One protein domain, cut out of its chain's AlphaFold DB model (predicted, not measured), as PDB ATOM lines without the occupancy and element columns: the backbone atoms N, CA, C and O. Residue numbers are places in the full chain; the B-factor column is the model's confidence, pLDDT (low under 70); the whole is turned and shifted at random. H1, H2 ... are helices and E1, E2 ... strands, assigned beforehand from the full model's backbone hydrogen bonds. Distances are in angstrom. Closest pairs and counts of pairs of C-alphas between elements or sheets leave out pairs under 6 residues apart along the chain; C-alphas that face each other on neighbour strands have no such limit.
ATOM      1  N   LYS A 218     -14.021  43.063  73.004       89.44
ATOM      2  CA  LYS A 218     -14.635  42.656  71.736       89.44
ATOM      3  C   LYS A 218     -16.131  42.936  71.767       89.44
ATOM      4  O   LYS A 218     -16.805  42.549  72.720       89.44
ATOM      5  N   ILE A 219     -16.636  43.592  70.729       89.06
ATOM      6  CA  ILE A 219     -18.059  43.882  70.548       89.06
ATOM      7  C   ILE A 219     -18.535  43.137  69.308       89.06
ATOM      8  O   ILE A 219     -18.145  43.467  68.186       89.06
ATOM      9  N   ASP A 220     -19.415  42.164  69.526       90.25
ATOM     10  CA  ASP A 220     -19.942  41.296  68.479       90.25
ATOM     11  C   ASP A 220     -21.438  41.536  68.280       90.25
ATOM     12  O   ASP A 220     -22.216  41.555  69.236       90.25
ATOM     13  N   ILE A 221     -21.862  41.623  67.021       89.31
ATOM     14  CA  ILE A 221     -23.273  41.605  66.641       89.31
ATOM     15  C   ILE A 221     -23.619  40.183  66.202       89.31
ATOM     16  O   ILE A 221     -23.050  39.641  65.250       89.31
ATOM     17  N   LYS A 222     -24.564  39.561  66.912       89.88
ATOM     18  CA  LYS A 222     -25.040  38.205  66.617       89.88
ATOM     19  C   LYS A 222     -26.361  38.272  65.853       89.88
ATOM     20  O   LYS A 222     -27.358  38.743  66.391       89.88
ATOM     21  N   ALA A 223     -26.376  37.746  64.632       88.81
ATOM     22  CA  ALA A 223     -27.578  37.583  63.815       88.81
ATOM     23  C   ALA A 223     -27.832  36.095  63.512       88.81
ATOM     24  O   ALA A 223     -26.956  35.250  63.702       88.81
ATOM     25  N   LEU A 224     -29.028  35.766  63.008       83.56
ATOM     26  CA  LEU A 224     -29.410  34.397  62.618       83.56
ATOM     27  C   LEU A 224     -28.433  33.753  61.610       83.56
ATOM     28  O   LEU A 224     -28.308  32.533  61.591       83.56
ATOM     29  N   GLY A 225     -27.722  34.563  60.813       80.88
ATOM     30  CA  GLY A 225     -26.755  34.116  59.803       80.88
ATOM     31  C   GLY A 225     -25.279  34.112  60.224       80.88
ATOM     32  O   GLY A 225     -24.440  33.755  59.404       80.88
ATOM     33  N   GLY A 226     -24.926  34.506  61.456       83.56
ATOM     34  CA  GLY A 226     -23.525  34.524  61.901       83.56
ATOM     35  C   GLY A 226     -23.198  35.566  62.974       83.56
ATOM     36  O   GLY A 226     -24.080  36.239  63.511       83.56
ATOM     37  N   ARG A 227     -21.905  35.679  63.306       87.06
ATOM     38  CA  ARG A 227     -21.356  36.704  64.209       87.06
ATOM     39  C   ARG A 227     -20.440  37.631  63.424       87.06
ATOM     40  O   ARG A 227     -19.574  37.142  62.704       87.06
ATOM     41  N   LEU A 228     -20.624  38.935  63.592       84.44
ATOM     42  CA  LEU A 228     -19.738  39.961  63.052       84.44
ATOM     43  C   LEU A 228     -19.113  40.732  64.217       84.44
ATOM     44  O   LEU A 228     -19.834  41.302  65.035       84.44
ATOM     45  N   THR A 229     -17.785  40.715  64.299       84.69
ATOM     46  CA  THR A 229     -16.991  41.467  65.280       84.69
ATOM     47  C   THR A 229     -16.886  42.913  64.799       84.69
ATOM     48  O   THR A 229     -16.202  43.182  63.815       84.69
ATOM     49  N   PHE A 230     -17.593  43.838  65.446       82.50
ATOM     50  CA  PHE A 230     -17.624  45.250  65.048       82.50
ATOM     51  C   PHE A 230     -16.428  46.032  65.597       82.50
ATOM     52  O   PHE A 230     -15.932  46.956  64.963       82.50
ATOM     53  N   PHE A 231     -15.970  45.663  66.790       85.38
ATOM     54  CA  PHE A 231     -14.887  46.354  67.471       85.38
ATOM     55  C   PHE A 231     -14.056  45.355  68.257       85.38
ATOM     56  O   PHE A 231     -14.597  44.568  69.034       85.38
ATOM     57  N   GLN A 232     -12.743  45.403  68.071       88.50
ATOM     58  CA  GLN A 232     -11.787  44.696  68.904       88.50
ATOM     59  C   GLN A 232     -10.642  45.649  69.228       88.50
ATOM     60  O   GLN A 232     -10.044  46.219  68.319       88.50
ATOM     61  N   THR A 233     -10.318  45.791  70.511       87.44
ATOM     62  CA  THR A 233      -9.127  46.520  70.957       87.44
ATOM     63  C   THR A 233      -8.375  45.718  72.009       87.44
ATOM     64  O   THR A 233      -8.973  45.126  72.911       87.44
ATOM     65  N   THR A 234      -7.055  45.676  71.860       86.12
ATOM     66  CA  THR A 234      -6.101  45.160  72.855       86.12
ATOM     67  C   THR A 234      -5.214  46.279  73.412       86.12
ATOM     68  O   THR A 234      -4.380  46.047  74.282       86.12
ATOM     69  N   ALA A 235      -5.363  47.504  72.899       82.81
ATOM     70  CA  ALA A 235      -4.586  48.663  73.313       82.81
ATOM     71  C   ALA A 235      -5.293  49.356  74.485       82.81
ATOM     72  O   ALA A 235      -6.078  50.290  74.300       82.81
ATOM     73  N   CYS A 236      -5.029  48.867  75.698       86.19
ATOM     74  CA  CYS A 236      -5.571  49.446  76.922       86.19
ATOM     75  C   CYS A 236      -4.462  49.845  77.900       86.19
ATOM     76  O   CYS A 236      -3.569  49.058  78.223       86.19
ATOM     77  N   GLU A 237      -4.545  51.076  78.397       87.06
ATOM     78  CA  GLU A 237      -3.712  51.577  79.482       87.06
ATOM     79  C   GLU A 237      -4.275  51.111  80.827       87.06
ATOM     80  O   GLU A 237      -5.489  51.072  81.032       87.06
ATOM     81  N   LYS A 238      -3.388  50.736  81.749       87.88
ATOM     82  CA  LYS A 238      -3.742  50.211  83.071       87.88
ATOM     83  C   LYS A 238      -3.252  51.193  84.117       87.88
ATOM     84  O   LYS A 238      -2.047  51.356  84.302       87.88
ATOM     85  N   ILE A 239      -4.186  51.837  84.796       86.19
ATOM     86  CA  ILE A 239      -3.908  52.882  85.772       86.19
ATOM     87  C   ILE A 239      -4.115  52.293  87.176       86.19
ATOM     88  O   ILE A 239      -5.223  51.853  87.499       86.19
ATOM     89  N   PRO A 240      -3.077  52.266  88.033       85.06
ATOM     90  CA  PRO A 240      -3.206  51.795  89.410       85.06
ATOM     91  C   PRO A 240      -4.134  52.683  90.249       85.06
ATOM     92  O   PRO A 240      -4.070  53.914  90.167       85.06
ATOM     93  N   TRP A 241      -4.912  52.077  91.150       81.62
ATOM     94  CA  TRP A 241      -5.858  52.788  92.026       81.62
ATOM     95  C   TRP A 241      -5.229  53.869  92.914       81.62
ATOM     96  O   TRP A 241      -5.879  54.855  93.266       81.62
ATOM     97  N   LYS A 242      -3.930  53.749  93.222       80.75
ATOM     98  CA  LYS A 242      -3.154  54.750  93.975       80.75
ATOM     99  C   LYS A 242      -3.250  56.164  93.382       80.75
ATOM    100  O   LYS A 242      -3.232  57.129  94.141       80.75
ATOM    101  N   TYR A 243      -3.358  56.288  92.059       77.12
ATOM    102  CA  TYR A 243      -3.473  57.583  91.379       77.12
ATOM    103  C   TYR A 243      -4.917  58.106  91.319       77.12
ATOM    104  O   TYR A 243      -5.125  59.307  91.180       77.12
ATOM    105  N   LEU A 244      -5.909  57.222  91.471       72.94
ATOM    106  CA  LEU A 244      -7.336  57.542  91.353       72.94
ATOM    107  C   LEU A 244      -7.962  57.965  92.680       72.94
ATOM    108  O   LEU A 244      -8.836  58.821  92.683       72.94
ATOM    109  N   LYS A 245      -7.456  57.460  93.813       63.09
ATOM    110  CA  LYS A 245      -7.910  57.853  95.161       63.09
ATOM    111  C   LYS A 245      -7.716  59.350  95.472       63.09
ATOM    112  O   LYS A 245      -8.268  59.849  96.444       63.09
ATOM    113  N   ALA A 246      -6.942  60.072  94.658       61.56
ATOM    114  CA  ALA A 246      -6.828  61.530  94.724       61.56
ATOM    115  C   ALA A 246      -8.101  62.263  94.240       61.56
ATOM    116  O   ALA A 246      -8.286  63.434  94.567       61.56
ATOM    117  N   TYR A 247      -8.975  61.584  93.489       64.12
ATOM    118  CA  TYR A 247     -10.288  62.074  93.077       64.12
ATOM    119  C   TYR A 247     -11.364  61.495  94.008       64.12
ATOM    120  O   TYR A 247     -11.614  60.295  94.022       64.12
ATOM    121  N   ASN A 248     -12.013  62.357  94.794       59.69
ATOM    122  CA  ASN A 248     -12.940  61.983  95.876       59.69
ATOM    123  C   ASN A 248     -14.296  61.381  95.431       59.69
ATOM    124  O   ASN A 248     -15.167  61.213  96.277       59.69
ATOM    125  N   ASP A 249     -14.502  61.065  94.148       67.56
ATOM    126  CA  ASP A 249     -15.840  60.778  93.584       67.56
ATOM    127  C   ASP A 249     -15.967  59.399  92.903       67.56
ATOM    128  O   ASP A 249     -16.951  59.106  92.232       67.56
ATOM    129  N   VAL A 250     -14.954  58.533  93.024       72.81
ATOM    130  CA  VAL A 250     -14.906  57.266  92.260       72.81
ATOM    131  C   VAL A 250     -15.691  56.126  92.938       72.81
ATOM    132  O   VAL A 250     -16.094  55.183  92.261       72.81
ATOM    133  N   ASP A 251     -15.957  56.208  94.247       75.12
ATOM    134  CA  ASP A 251     -16.771  55.222  94.978       75.12
ATOM    135  C   ASP A 251     -17.590  55.875  96.113       75.12
ATOM    136  O   ASP A 251     -17.172  55.879  97.271       75.12
ATOM    137  N   PRO A 252     -18.759  56.463  95.801       76.00
ATOM    138  CA  PRO A 252     -19.576  57.180  96.783       76.00
ATOM    139  C   PRO A 252     -20.290  56.269  97.797       76.00
ATOM    140  O   PRO A 252     -20.838  56.771  98.778       76.00
ATOM    141  N   LEU A 253     -20.322  54.950  97.565       81.69
ATOM    142  CA  LEU A 253     -21.044  53.968  98.387       81.69
ATOM    143  C   LEU A 253     -20.110  52.970  99.102       81.69
ATOM    144  O   LEU A 253     -20.604  52.056  99.759       81.69
ATOM    145  N   ASP A 254     -18.789  53.172  99.005       81.00
ATOM    146  CA  ASP A 254     -17.728  52.373  99.645       81.00
ATOM    147  C   ASP A 254     -17.791  50.865  99.328       81.00
ATOM    148  O   ASP A 254     -17.458  50.007 100.149       81.00
ATOM    149  N   TYR A 255     -18.215  50.507  98.114       81.44
ATOM    150  CA  TYR A 255     -18.235  49.106  97.680       81.44
ATOM    151  C   TYR A 255     -16.828  48.530  97.476       81.44
ATOM    152  O   TYR A 255     -16.631  47.317  97.575       81.44
ATOM    153  N   LEU A 256     -15.844  49.387  97.200       82.38
ATOM    154  CA  LEU A 256     -14.450  49.022  96.987       82.38
ATOM    155  C   LEU A 256     -13.633  48.998  98.288       82.38
ATOM    156  O   LEU A 256     -12.475  48.582  98.259       82.38
ATOM    157  N   GLY A 257     -14.222  49.365  99.434       79.06
ATOM    158  CA  GLY A 257     -13.556  49.362 100.743       79.06
ATOM    159  C   GLY A 257     -13.089  47.979 101.222       79.06
ATOM    160  O   GLY A 257     -12.191  47.881 102.058       79.06
ATOM    161  N   ALA A 258     -13.652  46.899 100.668       82.38
ATOM    162  CA  ALA A 258     -13.255  45.520 100.964       82.38
ATOM    163  C   ALA A 258     -11.983  45.051 100.221       82.38
ATOM    164  O   ALA A 258     -11.450  43.992 100.552       82.38
ATOM    165  N   TYR A 259     -11.509  45.809  99.226       83.00
ATOM    166  CA  TYR A 259     -10.364  45.456  98.381       83.00
ATOM    167  C   TYR A 259      -9.122  46.273  98.751       83.00
ATOM    168  O   TYR A 259      -9.218  47.424  99.185       83.00
ATOM    169  N   ASN A 260      -7.930  45.701  98.559       82.88
ATOM    170  CA  ASN A 260      -6.694  46.445  98.769       82.88
ATOM    171  C   ASN A 260      -6.413  47.378  97.576       82.88
ATOM    172  O   ASN A 260      -6.860  47.150  96.455       82.88
ATOM    173  N   VAL A 261      -5.619  48.431  97.790       82.88
ATOM    174  CA  VAL A 261      -5.266  49.419  96.748       82.88
ATOM    175  C   VAL A 261      -4.534  48.771  95.567       82.88
ATOM    176  O   VAL A 261      -4.602  49.273  94.448       82.88
ATOM    177  N   GLU A 262      -3.830  47.670  95.813       82.50
ATOM    178  CA  GLU A 262      -3.092  46.918  94.794       82.50
ATOM    179  C   GLU A 262      -3.987  45.979  93.969       82.50
ATOM    180  O   GLU A 262      -3.614  45.624  92.853       82.50
ATOM    181  N   ASP A 263      -5.177  45.635  94.475       83.38
ATOM    182  CA  ASP A 263      -6.128  44.744  93.798       83.38
ATOM    183  C   ASP A 263      -6.985  45.479  92.758       83.38
ATOM    184  O   ASP A 263      -7.603  44.855  91.895       83.38
ATOM    185  N   ILE A 264      -7.037  46.813  92.830       85.88
ATOM    186  CA  ILE A 264      -7.901  47.636  91.986       85.88
ATOM    187  C   ILE A 264      -7.074  48.315  90.889       85.88
ATOM    188  O   ILE A 264      -6.079  49.002  91.140       85.88
ATOM    189  N   GLN A 265      -7.519  48.159  89.644       87.38
ATOM    190  CA  GLN A 265      -6.911  48.780  88.470       87.38
ATOM    191  C   GLN A 265      -8.001  49.339  87.558       87.38
ATOM    192  O   GLN A 265      -8.992  48.666  87.278       87.38
ATOM    193  N   LEU A 266      -7.811  50.567  87.078       87.19
ATOM    194  CA  LEU A 266      -8.658  51.152  86.044       87.19
ATOM    195  C   LEU A 266      -8.051  50.847  84.681       87.19
ATOM    196  O   LEU A 266      -6.850  51.017  84.475       87.19
ATOM    197  N   ILE A 267      -8.893  50.419  83.750       89.75
ATOM    198  CA  ILE A 267      -8.477  50.107  82.391       89.75
ATOM    199  C   ILE A 267      -9.062  51.160  81.453       89.75
ATOM    200  O   ILE A 267     -10.279  51.271  81.318       89.75
ATOM    201  N   CYS A 268      -8.187  51.898  80.780       87.81
ATOM    202  CA  CYS A 268      -8.542  52.881  79.765       87.81
ATOM    203  C   CYS A 268      -8.190  52.315  78.386       87.81
ATOM    204  O   CYS A 268      -7.030  52.327  77.979       87.81
ATOM    205  N   CYS A 269      -9.181  51.786  77.672       88.81
ATOM    206  CA  CYS A 269      -8.987  51.276  76.315       88.81
ATOM    207  C   CYS A 269      -9.107  52.389  75.273       88.81
ATOM    208  O   CYS A 269      -9.930  53.296  75.413       88.81
ATOM    209  N   GLN A 270      -8.296  52.307  74.218       86.38
ATOM    210  CA  GLN A 270      -8.380  53.244  73.103       86.38
ATOM    211  C   GLN A 270      -9.700  53.072  72.329       86.38
ATOM    212  O   GLN A 270     -10.186  51.945  72.196       86.38
TER     213      GLN A 270
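This is residues 218 to 270 of the 276 residues of the protein "Piezo_RRas_bdg domain-containing protein" of Aegilops tauschii subsp. strangulata (UniProt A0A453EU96). Two narrow ribbons of two strands each, E1 with E2 and E3 with E4, are joined end to end as a wide V, with E2 running on into E3 at the corner. At the far end of the E3 and E4 ribbon, the four-residue helix H1 leads into a long loop, of which residues 246 to 255 stick out. The printed part has 53 residues, with four named strands and one named helix in the order E1, E2, E3, H1, E4; the sheets, E1 - E2 and E3 - E4, are both antiparallel, and the class is mostly strand. The whole is extended, with a radius of gyration of the C-alphas of 16.6 A and spans of 47 by 23 by 18 A.

E2, the longest strand, covers residues 226 to 233 and measures 20.8 A from first to last C-alpha. E1 covers residues 218 to 223 over 16.0 A, beginning at C-alpha 218 at (-14.635, 42.656, 71.736). E3 covers residues 236 to 240 over 12.9 A, beginning at C-alpha 236 at (-5.571, 49.446, 76.922). H1 covers residues 241 to 244. E4 covers residues 265 to 269 over 12.6 A, ending at C-alpha 269 at (-8.987, 51.276, 76.315).

E1 and E2 form a hairpin, antiparallel with 164 degrees between their directions. N 219 and O 231 are within hydrogen-bond range at 2.8 A, as are N 221 and O 228 at 2.9 A. E2 bends by 52 degrees at residue 230. It runs on into E3 across a break of 2 residues, at 52 degrees, and the two meet only through their link. E3 and E4 are antiparallel neighbours, with 157 degrees between their directions. N 237 and O 268 are within hydrogen-bond range at 2.8 A, and so are N 266 and O 239 at 2.9 A. The closest C-alphas of E2 and E4 are those of Thr 233 and Cys 269, 7.2 A apart. The closest C-alphas of H1 and E4 are those of Trp 241 and Gln 265, 5.5 A apart. H1 is too short for any O i to N i+4 pair; its one O i to N i+3 pair is within range. E1 is apart from E3, H1 and E4, and E2 is apart from H1.

The two C-alphas farthest apart, those of Gly 225 and Ala 246, are 48.7 A from each other. Residues 222 to 227 and 246 to 255 stand free. The link from H1 to E4, residues 245 to 264, is long; the other links are tight. The printed part has no cut. Its mean pLDDT is 82.2, and residues 245 to 249 are under 70.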